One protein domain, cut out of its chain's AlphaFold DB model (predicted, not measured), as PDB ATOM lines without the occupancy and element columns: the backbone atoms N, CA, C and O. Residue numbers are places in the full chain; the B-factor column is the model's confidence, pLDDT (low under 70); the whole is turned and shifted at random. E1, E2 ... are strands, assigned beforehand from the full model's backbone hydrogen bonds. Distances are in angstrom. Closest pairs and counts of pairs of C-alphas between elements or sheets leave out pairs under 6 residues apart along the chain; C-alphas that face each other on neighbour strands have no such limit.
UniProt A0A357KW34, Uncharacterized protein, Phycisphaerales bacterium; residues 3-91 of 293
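What this domain is: This is residues 3 to 91 of the 293 residues of an uncharacterized protein of Phycisphaerales bacterium (UniProt A0A357KW34). Two strongly twisted sheets of four strands meet near one end of the model, where E1 comes close to the start of E2 and E6 to the start of E4; the E2 to E5 sheet reaches away from there like a wing, its far end at the E2-E3 and E4-E5 turns. The 89 printed residues hold eight named strands, E1 to E8, and no named helix: all strand. One sheet, mixed, has the order E1, E8, E7, E6; the other, all antiparallel, runs E2, E3, E4, E5. The whole is compact, radius of gyration of the C-alphas 13.1 A, spanning 38 by 29 by 22 A.

How they stand to each other: Start at E1, residues 8 to 11, the parallel neighbour of E8, residues 84 to 90: N 9 and O 87 are 2.8 A apart. The closest C-alphas of E1 and E2, residues 17 to 24, are those of Val 11 and Phe 18, 5.2 A. From E2 a meander, each strand the antiparallel neighbour of the one before, runs through E3, residues 27 to 34, and E4, residues 43 to 49, to E5, residues 52 to 61. Look for N 20 and O 31 at 2.9 A, N 32 and O 46 at 2.9 A, and N 47 and O 57 at 2.8 A. E6, residues 68 to 73, E7, residues 76 to 81, and E8 make a second meander, with N 70 and O 78 at 3.0 A and N 86 and O 79 at 3.0 A. E5 and E6 are apart.

Where its parts are: Find C-alpha 8 at (23.623, 33.203, 14.787), where E1 begins. E3 is 22.4 A long; E5, 23.9 A, bends by 51 degrees at residue 55. E8 ends at C-alpha 90, (32.753, 37.309, 19.223).

The domain as a whole: The farthest C-alphas, His 26 and Pro 74, are 39.3 A apart. The printed part has no cut and no long link; pLDDT is under 70 at residues 13 to 14.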
ATOM      1  N   ARG A   3      16.219  28.599  22.804       84.31
ATOM      2  CA  ARG A   3      15.081  28.336  21.890       84.31
ATOM      3  C   ARG A   3      14.592  29.577  21.138       84.31
ATOM      4  O   ARG A   3      14.107  29.440  20.023       84.31
ATOM      5  N   HIS A   4      14.702  30.751  21.752       81.38
ATOM      6  CA  HIS A   4      14.217  32.024  21.220       81.38
ATOM      7  C   HIS A   4      15.333  32.890  20.624       81.38
ATOM      8  O   HIS A   4      15.033  33.922  20.035       81.38
ATOM      9  N   ALA A   5      16.600  32.491  20.774       83.25
ATOM     10  CA  ALA A   5      17.716  33.198  20.165       83.25
ATOM     11  C   ALA A   5      17.796  32.879  18.656       83.25
ATOM     12  O   ALA A   5      17.563  31.715  18.283       83.25
ATOM     13  N   PRO A   6      18.151  33.861  17.805       87.31
ATOM     14  CA  PRO A   6      18.539  33.628  16.414       87.31
ATOM     15  C   PRO A   6      19.602  32.536  16.292       87.31
ATOM     16  O   PRO A   6      20.399  32.346  17.208       87.31
ATOM     17  N   GLU A   7      19.655  31.840  15.152       91.44
ATOM     18  CA  GLU A   7      20.649  30.776  14.916       91.44
ATOM     19  C   GLU A   7      22.092  31.265  15.076       91.44
ATOM     20  O   GLU A   7      22.938  30.530  15.586       91.44
ATOM     21  N   ARG A   8      22.338  32.522  14.691       92.62
ATOM     22  CA  ARG A   8      23.623  33.203  14.787       92.62
ATOM     23  C   ARG A   8      23.463  34.527  15.526       92.62
ATOM     24  O   ARG A   8      22.641  35.355  15.144       92.62
ATOM     25  N   ASN A   9      24.285  34.722  16.548       90.56
ATOM     26  CA  ASN A   9      24.233  35.852  17.468       90.56
ATOM     27  C   ASN A   9      25.573  36.587  17.440       90.56
ATOM     28  O   ASN A   9      26.629  35.953  17.464       90.56
ATOM     29  N   LEU A  10      25.538  37.916  17.376       87.06
ATOM     30  CA  LEU A  10      26.736  38.736  17.523       87.06
ATOM     31  C   LEU A  10      26.938  39.053  19.000       87.06
ATOM     32  O   LEU A  10      25.989  39.405  19.697       87.06
ATOM     33  N   VAL A  11      28.174  38.901  19.457       84.56
ATOM     34  CA  VAL A  11      28.612  39.297  20.791       84.56
ATOM     35  C   VAL A  11      29.529  40.489  20.598       84.56
ATOM     36  O   VAL A  11      30.560  40.368  19.922       84.56
ATOM     37  N   TYR A  12      29.126  41.636  21.137       73.38
ATOM     38  CA  TYR A  12      29.914  42.850  21.001       73.38
ATOM     39  C   TYR A  12      31.203  42.745  21.830       73.38
ATOM     40  O   TYR A  12      31.229  42.070  22.868       73.38
ATOM     41  N   PRO A  13      32.308  43.328  21.329       66.31
ATOM     42  CA  PRO A  13      33.629  43.100  21.892       66.31
ATOM     43  C   PRO A  13      33.814  43.654  23.293       66.31
ATOM     44  O   PRO A  13      34.709  43.169  23.977       66.31
ATOM     45  N   THR A  14      33.007  44.653  23.661       64.75
ATOM     46  CA  THR A  14      33.020  45.429  24.902       64.75
ATOM     47  C   THR A  14      33.256  44.493  26.084       64.75
ATOM     48  O   THR A  14      34.392  44.239  26.480       64.75
ATOM     49  N   GLU A  15      32.217  43.835  26.589       71.12
ATOM     50  CA  GLU A  15      32.362  42.917  27.717       71.12
ATOM     51  C   GLU A  15      32.441  41.442  27.299       71.12
ATOM     52  O   GLU A  15      32.605  40.561  28.147       71.12
ATOM     53  N   LEU A  16      32.361  41.159  25.992       81.00
ATOM     54  CA  LEU A  16      32.043  39.834  25.448       81.00
ATOM     55  C   LEU A  16      30.704  39.320  25.985       81.00
ATOM     56  O   LEU A  16      30.575  38.139  26.338       81.00
ATOM     57  N   TYR A  17      29.728  40.226  26.098       83.56
ATOM     58  CA  TYR A  17      28.396  39.935  26.611       83.56
ATOM     59  C   TYR A  17      27.394  39.826  25.465       83.56
ATOM     60  O   TYR A  17      27.425  40.574  24.490       83.56
ATOM     61  N   PHE A  18      26.479  38.874  25.590       86.81
ATOM     62  CA  PHE A  18      25.270  38.805  24.787       86.81
ATOM     63  C   PHE A  18      24.072  38.998  25.706       86.81
ATOM     64  O   PHE A  18      23.746  38.110  26.499       86.81
ATOM     65  N   TYR A  19      23.421  40.150  25.598       84.50
ATOM     66  CA  TYR A  19      22.234  40.458  26.381       84.50
ATOM     67  C   TYR A  19      21.005  39.742  25.830       84.50
ATOM     68  O   TYR A  19      20.798  39.628  24.622       84.50
ATOM     69  N   PHE A  20      20.152  39.271  26.732       87.31
ATOM     70  CA  PHE A  20      18.869  38.685  26.383       87.31
ATOM     71  C   PHE A  20      17.766  39.243  27.272       87.31
ATOM     72  O   PHE A  20      17.979  39.594  28.431       87.31
ATOM     73  N   ARG A  21      16.551  39.228  26.727       89.38
ATOM     74  CA  ARG A  21      15.321  39.534  27.447       89.38
ATOM     75  C   ARG A  21      14.218  38.610  26.971       89.38
ATOM     76  O   ARG A  21      14.010  38.457  25.769       89.38
ATOM     77  N   PHE A  22      13.504  37.979  27.893       89.06
ATOM     78  CA  PHE A  22      12.347  37.159  27.548       89.06
ATOM     79  C   PHE A  22      11.321  37.128  28.674       89.06
ATOM     80  O   PHE A  22      11.612  37.391  29.840       89.06
ATOM     81  N   ARG A  23      10.089  36.777  28.314       90.75
ATOM     82  CA  ARG A  23       8.992  36.644  29.265       90.75
ATOM     83  C   ARG A  23       8.944  35.224  29.832       90.75
ATOM     84  O   ARG A  23       8.889  34.259  29.073       90.75
ATOM     85  N   ALA A  24       8.912  35.103  31.156       87.81
ATOM     86  CA  ALA A  24       8.716  33.852  31.883       87.81
ATOM     87  C   ALA A  24       7.430  33.955  32.722       87.81
ATOM     88  O   ALA A  24       7.425  34.459  33.846       87.81
ATOM     89  N   GLY A  25       6.299  33.537  32.144       88.62
ATOM     90  CA  GLY A  25       4.980  33.750  32.748       88.62
ATOM     91  C   GLY A  25       4.618  35.240  32.808       88.62
ATOM     92  O   GLY A  25       4.450  35.886  31.774       88.62
ATOM     93  N   HIS A  26       4.481  35.797  34.013       88.94
ATOM     94  CA  HIS A  26       4.219  37.230  34.230       88.94
ATOM     95  C   HIS A  26       5.495  38.055  34.476       88.94
ATOM     96  O   HIS A  26       5.408  39.274  34.590       88.94
ATOM     97  N   ARG A  27       6.662  37.405  34.552       90.12
ATOM     98  CA  ARG A  27       7.946  38.048  34.848       90.12
ATOM     99  C   ARG A  27       8.688  38.370  33.554       90.12
ATOM    100  O   ARG A  27       8.647  37.577  32.605       90.12
ATOM    101  N   TRP A  28       9.373  39.506  33.529       91.38
ATOM    102  CA  TRP A  28      10.342  39.833  32.488       91.38
ATOM    103  C   TRP A  28      11.726  39.509  33.020       91.38
ATOM    104  O   TRP A  28      12.150  40.074  34.021       91.38
ATOM    105  N   ILE A  29      12.399  38.561  32.376       90.75
ATOM    106  CA  ILE A  29      13.752  38.163  32.744       90.75
ATOM    107  C   ILE A  29      14.716  38.790  31.753       90.75
ATOM    108  O   ILE A  29      14.600  38.550  30.547       90.75
ATOM    109  N   SER A  30      15.671  39.539  32.289       89.88
ATOM    110  CA  SER A  30      16.760  40.161  31.541       89.88
ATOM    111  C   SER A  30      18.095  39.701  32.095       89.88
ATOM    112  O   SER A  30      18.202  39.319  33.260       89.88
ATOM    113  N   GLY A  31      19.111  39.662  31.247       88.75
ATOM    114  CA  GLY A  31      20.407  39.125  31.625       88.75
ATOM    115  C   GLY A  31      21.404  39.146  30.485       88.75
ATOM    116  O   GLY A  31      21.131  39.696  29.419       88.75
ATOM    117  N   ASN A  32      22.548  38.519  30.715       87.81
ATOM    118  CA  ASN A  32      23.594  38.358  29.723       87.81
ATOM    119  C   ASN A  32      24.209  36.954  29.766       87.81
ATOM    120  O   ASN A  32      24.159  36.241  30.772       87.81
ATOM    121  N   LEU A  33      24.769  36.566  28.626       91.25
ATOM    122  CA  LEU A  33      25.770  35.520  28.503       91.25
ATOM    123  C   LEU A  33      27.135  36.183  28.400       91.25
ATOM    124  O   LEU A  33      27.288  37.070  27.568       91.25
ATOM    125  N   ARG A  34      28.127  35.729  29.161       89.00
ATOM    126  CA  ARG A  34      29.494  36.256  29.106       89.00
ATOM    127  C   ARG A  34      30.480  35.191  28.631       89.00
ATOM    128  O   ARG A  34      30.539  34.091  29.179       89.00
ATOM    129  N   PHE A  35      31.288  35.562  27.637       90.06
ATOM    130  CA  PHE A  35      32.211  34.674  26.916       90.06
ATOM    131  C   PHE A  35      33.694  34.885  27.269       90.06
ATOM    132  O   PHE A  35      34.573  34.446  26.529       90.06
ATOM    133  N   THR A  36      34.000  35.535  28.396       83.62
ATOM    134  CA  THR A  36      35.386  35.811  28.833       83.62
ATOM    135  C   THR A  36      36.232  34.547  28.985       83.62
ATOM    136  O   THR A  36      37.393  34.546  28.588       83.62
ATOM    137  N   ASP A  37      35.627  33.457  29.465       87.62
ATOM    138  CA  ASP A  37      36.287  32.158  29.665       87.62
ATOM    139  C   ASP A  37      35.871  31.120  28.613       87.62
ATOM    140  O   ASP A  37      36.029  29.912  28.799       87.62
ATOM    141  N   ALA A  38      35.379  31.586  27.460       90.06
ATOM    142  CA  ALA A  38      35.006  30.713  26.356       90.06
ATOM    143  C   ALA A  38      36.151  29.800  25.859       90.06
ATOM    144  O   ALA A  38      35.869  28.648  25.522       90.06
ATOM    145  N   PRO A  39      37.437  30.225  25.851       89.50
ATOM    146  CA  PRO A  39      38.555  29.328  25.546       89.50
ATOM    147  C   PRO A  39      38.716  28.158  26.526       89.50
ATOM    148  O   PRO A  39      39.271  27.133  26.143       89.50
ATOM    149  N   ALA A  40      38.230  28.303  27.762       90.69
ATOM    150  CA  ALA A  40      38.192  27.248  28.773       90.69
ATOM    151  C   ALA A  40      36.869  26.455  28.750       90.69
ATOM    152  O   ALA A  40      36.614  25.671  29.657       90.69
ATOM    153  N   SER A  41      36.030  26.655  27.726       93.94
ATOM    154  CA  SER A  41      34.697  26.051  27.598       93.94
ATOM    155  C   SER A  41      33.738  26.388  28.748       93.94
ATOM    156  O   SER A  41      32.826  25.617  29.030       93.94
ATOM    157  N   ILE A  42      33.905  27.560  29.368       93.25
ATOM    158  CA  ILE A  42      33.033  28.046  30.442       93.25
ATOM    159  C   ILE A  42      32.140  29.167  29.906       93.25
ATOM    160  O   ILE A  42      32.625  30.149  29.337       93.25
ATOM    161  N   LEU A  43      30.830  29.032  30.119       93.94
ATOM    162  CA  LEU A  43      29.838  30.060  29.815       93.94
ATOM    163  C   LEU A  43      29.306  30.677  31.106       93.94
ATOM    164  O   LEU A  43      28.740  29.992  31.953       93.94
ATOM    165  N   HIS A  44      29.423  31.992  31.237       91.69
ATOM    166  CA  HIS A  44      28.852  32.720  32.367       91.69
ATOM    167  C   HIS A  44      27.448  33.197  32.019       91.69
ATOM    168  O   HIS A  44      27.227  33.703  30.919       91.69
ATOM    169  N   ILE A  45      26.505  33.071  32.949       92.12
ATOM    170  CA  ILE A  45      25.136  33.564  32.780       92.12
ATOM    171  C   ILE A  45      24.757  34.391  33.999       92.12
ATOM    172  O   ILE A  45      24.733  33.875  35.116       92.12
ATOM    173  N   GLY A  46      24.414  35.655  33.766       89.44
ATOM    174  CA  GLY A  46      23.795  36.542  34.746       89.44
ATOM    175  C   GLY A  46      22.364  36.870  34.335       89.44
ATOM    176  O   GLY A  46      22.110  37.117  33.159       89.44
ATOM    177  N   TYR A  47      21.412  36.873  35.265       91.19
ATOM    178  CA  TYR A  47      20.044  37.311  34.991       91.19
ATOM    179  C   TYR A  47      19.331  37.850  36.231       91.19
ATOM    180  O   TYR A  47      19.675  37.526  37.370       91.19
ATOM    181  N   PHE A  48      18.304  38.659  35.996       89.75
ATOM    182  CA  PHE A  48      17.444  39.236  37.018       89.75
ATOM    183  C   PHE A  48      15.999  39.372  36.527       89.75
ATOM    184  O   PHE A  48      15.718  39.262  35.330       89.75
ATOM    185  N   ASP A  49      15.072  39.585  37.462       91.31
ATOM    186  CA  ASP A  49      13.696  39.979  37.142       91.31
ATOM    187  C   ASP A  49      13.588  41.505  37.080       91.31
ATOM    188  O   ASP A  49      13.933  42.198  38.035       91.31
ATOM    189  N   GLU A  50      13.082  42.040  35.971       87.12
ATOM    190  CA  GLU A  50      12.895  43.485  35.802       87.12
ATOM    191  C   GLU A  50      11.920  44.080  36.827       87.12
ATOM    192  O   GLU A  50      12.068  45.241  37.206       87.12
ATOM    193  N   ASN A  51      10.956  43.288  37.308       87.50
ATOM    194  CA  ASN A  51       9.985  43.718  38.314       87.50
ATOM    195  C   ASN A  51      10.484  43.529  39.758       87.50
ATOM    196  O   ASN A  51       9.868  44.049  40.686       87.50
ATOM    197  N   ASP A  52      11.577  42.790  39.957       86.62
ATOM    198  CA  ASP A  52      12.196  42.547  41.261       86.62
ATOM    199  C   ASP A  52      13.719  42.487  41.109       86.62
ATOM    200  O   ASP A  52      14.332  41.421  41.018       86.62
ATOM    201  N   ARG A  53      14.349  43.667  41.107       75.38
ATOM    202  CA  ARG A  53      15.806  43.792  40.958       75.38
ATOM    203  C   ARG A  53      16.594  43.264  42.164       75.38
ATOM    204  O   ARG A  53      17.814  43.188  42.074       75.38
ATOM    205  N   SER A  54      15.942  42.878  43.268       82.62
ATOM    206  CA  SER A  54      16.615  42.153  44.360       82.62
ATOM    207  C   SER A  54      16.923  40.702  43.970       82.62
ATOM    208  O   SER A  54      17.849  40.073  44.490       82.62
ATOM    209  N   PHE A  55      16.182  40.172  42.995       84.31
ATOM    210  CA  PHE A  55      16.400  38.857  42.433       84.31
ATOM    211  C   PHE A  55      17.445  38.920  41.313       84.31
ATOM    212  O   PHE A  55      17.108  38.955  40.134       84.31
ATOM    213  N   VAL A  56      18.724  38.897  41.687       86.44
ATOM    214  CA  VAL A  56      19.849  38.726  40.753       86.44
ATOM    215  C   VAL A  56      20.457  37.338  40.943       86.44
ATOM    216  O   VAL A  56      20.601  36.850  42.069       86.44
ATOM    217  N   ARG A  57      20.782  36.661  39.844       89.69
ATOM    218  CA  ARG A  57      21.467  35.365  39.825       89.69
ATOM    219  C   ARG A  57      22.606  35.419  38.822       89.69
ATOM    220  O   ARG A  57      22.434  35.945  37.728       89.69
ATOM    221  N   ALA A  58      23.746  34.853  39.190       89.62
ATOM    222  CA  ALA A  58      24.871  34.659  38.294       89.62
ATOM    223  C   ALA A  58      25.510  33.301  38.584       89.62
ATOM    224  O   ALA A  58      25.625  32.919  39.748       89.62
ATOM    225  N   SER A  59      25.888  32.573  37.538       92.06
ATOM    226  CA  SER A  59      26.648  31.329  37.654       92.06
ATOM    227  C   SER A  59      27.469  31.084  36.393       92.06
ATOM    228  O   SER A  59      27.152  31.603  35.319       92.06
ATOM    229  N   SER A  60      28.504  30.271  36.539       93.38
ATOM    230  CA  SER A  60      29.263  29.687  35.437       93.38
ATOM    231  C   SER A  60      28.692  28.313  35.117       93.38
ATOM    232  O   SER A  60      28.212  27.636  36.025       93.38
ATOM    233  N   PHE A  61      28.739  27.930  33.846       94.25
ATOM    234  CA  PHE A  61      28.253  26.650  33.355       94.25
ATOM    235  C   PHE A  61      29.277  26.021  32.419       94.25
ATOM    236  O   PHE A  61      29.887  26.720  31.601       94.25
ATOM    237  N   ASP A  62      29.413  24.706  32.510       95.19
ATOM    238  CA  ASP A  62      30.228  23.900  31.607       95.19
ATOM    239  C   ASP A  62      29.514  22.587  31.220       95.19
ATOM    240  O   ASP A  62      28.306  22.408  31.424       95.19
ATOM    241  N   ALA A  63      30.262  21.652  30.627       94.81
ATOM    242  CA  ALA A  63      29.728  20.368  30.183       94.81
ATOM    243  C   ALA A  63      29.132  19.528  31.332       94.81
ATOM    244  O   ALA A  63      28.230  18.725  31.089       94.81
ATOM    245  N   THR A  64      29.591  19.713  32.574       96.25
ATOM    246  CA  THR A  64      29.047  19.034  33.761       96.25
ATOM    247  C   THR A  64      27.630  19.502  34.100       96.25
ATOM    248  O   THR A  64      26.841  18.716  34.625       96.25
ATOM    249  N   ASP A  65      27.259  20.719  33.688       95.12
ATOM    250  CA  ASP A  65      25.902  21.270  33.786       95.12
ATOM    251  C   ASP A  65      25.031  20.965  32.549       95.12
ATOM    252  O   ASP A  65      23.888  21.424  32.435       95.12
ATOM    253  N   GLY A  66      25.567  20.211  31.583       94.56
ATOM    254  CA  GLY A  66      24.918  19.931  30.301       94.56
ATOM    255  C   GLY A  66      24.927  21.110  29.321       94.56
ATOM    256  O   GLY A  66      24.161  21.094  28.353       94.56
ATOM    257  N   VAL A  67      25.753  22.133  29.573       95.75
ATOM    258  CA  VAL A  67      26.006  23.247  28.651       95.75
ATOM    259  C   VAL A  67      27.319  22.983  27.927       95.75
ATOM    260  O   VAL A  67      28.388  23.015  28.521       95.75
ATOM    261  N   GLU A  68      27.266  22.752  26.622       95.88
ATOM    262  CA  GLU A  68      28.488  22.558  25.844       95.88
ATOM    263  C   GLU A  68      28.844  23.854  25.118       95.88
ATOM    264  O   GLU A  68      28.019  24.449  24.419       95.88
ATOM    265  N   LEU A  69      30.097  24.278  25.267       95.75
ATOM    266  CA  LEU A  69      30.667  25.409  24.552       95.75
ATOM    267  C   LEU A  69      31.821  24.909  23.683       95.75
ATOM    268  O   LEU A  69      32.895  24.570  24.188       95.75
ATOM    269  N   SER A  70      31.597  24.858  22.372       94.06
ATOM    270  CA  SER A  70      32.583  24.371  21.402       94.06
ATOM    271  C   SER A  70      33.008  25.475  20.443       94.06
ATOM    272  O   SER A  70      32.190  26.240  19.934       94.06
ATOM    273  N   ARG A  71      34.312  25.581  20.183       94.19
ATOM    274  CA  ARG A  71      34.847  26.556  19.231       94.19
ATOM    275  C   ARG A  71      34.619  26.058  17.803       94.19
ATOM    276  O   ARG A  71      35.217  25.067  17.397       94.19
ATOM    277  N   SER A  72      33.796  26.767  17.033       91.06
ATOM    278  CA  SER A  72      33.494  26.455  15.628       91.06
ATOM    279  C   SER A  72      34.379  27.219  14.630       91.06
ATOM    280  O   SER A  72      34.358  26.934  13.435       91.06
ATOM    281  N   GLY A  73      35.181  28.181  15.101       88.88
ATOM    282  CA  GLY A  73      36.130  28.943  14.287       88.88
ATOM    283  C   GLY A  73      36.825  30.069  15.067       88.88
ATOM    284  O   GLY A  73      36.659  30.189  16.286       88.88
ATOM    285  N   PRO A  74      37.637  30.918  14.409       87.62
ATOM    286  CA  PRO A  74      38.187  32.122  15.034       87.62
ATOM    287  C   PRO A  74      37.064  33.041  15.535       87.62
ATOM    288  O   PRO A  74      36.229  33.471  14.745       87.62
ATOM    289  N   GLY A  75      37.018  33.288  16.849       88.25
ATOM    290  CA  GLY A  75      35.970  34.097  17.485       88.25
ATOM    291  C   GLY A  75      34.558  33.507  17.401       88.25
ATOM    292  O   GLY A  75      33.599  34.228  17.632       88.25
ATOM    293  N   ARG A  76      34.391  32.225  17.053       94.00
ATOM    294  CA  ARG A  76      33.072  31.597  16.882       94.00
ATOM    295  C   ARG A  76      32.899  30.436  17.842       94.00
ATOM    296  O   ARG A  76      33.752  29.547  17.893       94.00
ATOM    297  N   TYR A  77      31.786  30.448  18.562       95.56
ATOM    298  CA  TYR A  77      31.442  29.435  19.546       95.56
ATOM    299  C   TYR A  77      30.020  28.936  19.320       95.56
ATOM    300  O   TYR A  77      29.092  29.728  19.178       95.56
ATOM    301  N   ALA A  78      29.840  27.623  19.302       95.81
ATOM    302  CA  ALA A  78      28.534  27.000  19.395       95.81
ATOM    303  C   ALA A  78      28.224  26.721  20.870       95.81
ATOM    304  O   ALA A  78      29.000  26.049  21.551       95.81
ATOM    305  N   VAL A  79      27.093  27.247  21.342       96.31
ATOM    306  CA  VAL A  79      26.526  26.946  22.661       96.31
ATOM    307  C   VAL A  79      25.392  25.951  22.464       96.31
ATOM    308  O   VAL A  79      24.419  26.278  21.771       96.31
ATOM    309  N   SER A  80      25.486  24.772  23.079       95.44
ATOM    310  CA  SER A  80      24.420  23.769  23.085       95.44
ATOM    311  C   SER A  80      23.886  23.459  24.477       95.44
ATOM    312  O   SER A  80      24.627  23.362  25.450       95.44
ATOM    313  N   TRP A  81      22.566  23.287  24.559       94.81
ATOM    314  CA  TRP A  81      21.873  22.781  25.745       94.81
ATOM    315  C   TRP A  81      20.550  22.124  25.339       94.81
ATOM    316  O   TRP A  81      19.779  22.687  24.554       94.81
ATOM    317  N   GLY A  82      20.270  20.928  25.863       91.88
ATOM    318  CA  GLY A  82      18.999  20.230  25.629       91.88
ATOM    319  C   GLY A  82      18.674  19.985  24.147       91.88
ATOM    320  O   GLY A  82      17.526  20.162  23.733       91.88
ATOM    321  N   GLY A  83      19.686  19.636  23.342       90.56
ATOM    322  CA  GLY A  83      19.554  19.350  21.905       90.56
ATOM    323  C   GLY A  83      19.425  20.583  21.001       90.56
ATOM    324  O   GLY A  83      19.172  20.441  19.808       90.56
ATOM    325  N   ILE A  84      19.578  21.793  21.542       93.56
ATOM    326  CA  ILE A  84      19.548  23.044  20.775       93.56
ATOM    327  C   ILE A  84      20.940  23.635  20.757       93.56
ATOM    328  O   ILE A  84      21.517  23.815  21.822       93.56
ATOM    329  N   ALA A  85      21.423  23.996  19.570       94.38
ATOM    330  CA  ALA A  85      22.679  24.706  19.382       94.38
ATOM    331  C   ALA A  85      22.438  26.087  18.756       94.38
ATOM    332  O   ALA A  85      21.542  26.252  17.919       94.38
ATOM    333  N   ARG A  86      23.234  27.075  19.170       95.62
ATOM    334  CA  ARG A  86      23.271  28.432  18.606       95.62
ATOM    335  C   ARG A  86      24.714  28.885  18.432       95.62
ATOM    336  O   ARG A  86      25.541  28.618  19.300       95.62
ATOM    337  N   GLU A  87      25.007  29.562  17.324       95.81
ATOM    338  CA  GLU A  87      26.319  30.166  17.081       95.81
ATOM    339  C   GLU A  87      26.377  31.560  17.717       95.81
ATOM    340  O   GLU A  87      25.456  32.369  17.578       95.81
ATOM    341  N   PHE A  88      27.494  31.841  18.376       94.62
ATOM    342  CA  PHE A  88      27.875  33.139  18.906       94.62
ATOM    343  C   PHE A  88      29.190  33.562  18.261       94.62
ATOM    344  O   PHE A  88      30.176  32.822  18.277       94.62
ATOM    345  N   VAL A  89      29.195  34.751  17.667       92.38
ATOM    346  CA  VAL A  89      30.367  35.333  17.019       92.38
ATOM    347  C   VAL A  89      30.860  36.487  17.876       92.38
ATOM    348  O   VAL A  89      30.217  37.532  17.937       92.38
ATOM    349  N   LEU A  90      32.003  36.277  18.525       88.06
ATOM    350  CA  LEU A  90      32.753  37.309  19.223       88.06
ATOM    351  C   LEU A  90      33.366  38.227  18.172       88.06
ATOM    352  O   LEU A  90      34.319  37.855  17.478       88.06
ATOM    353  N   VAL A  91      32.784  39.412  18.024       76.25
ATOM    354  CA  VAL A  91      33.349  40.442  17.162       76.25
ATOM    355  C   VAL A  91      34.595  40.964  17.865       76.25
ATOM    356  O   VAL A  91      34.529  41.360  19.020       76.25
TER     357      VAL A  91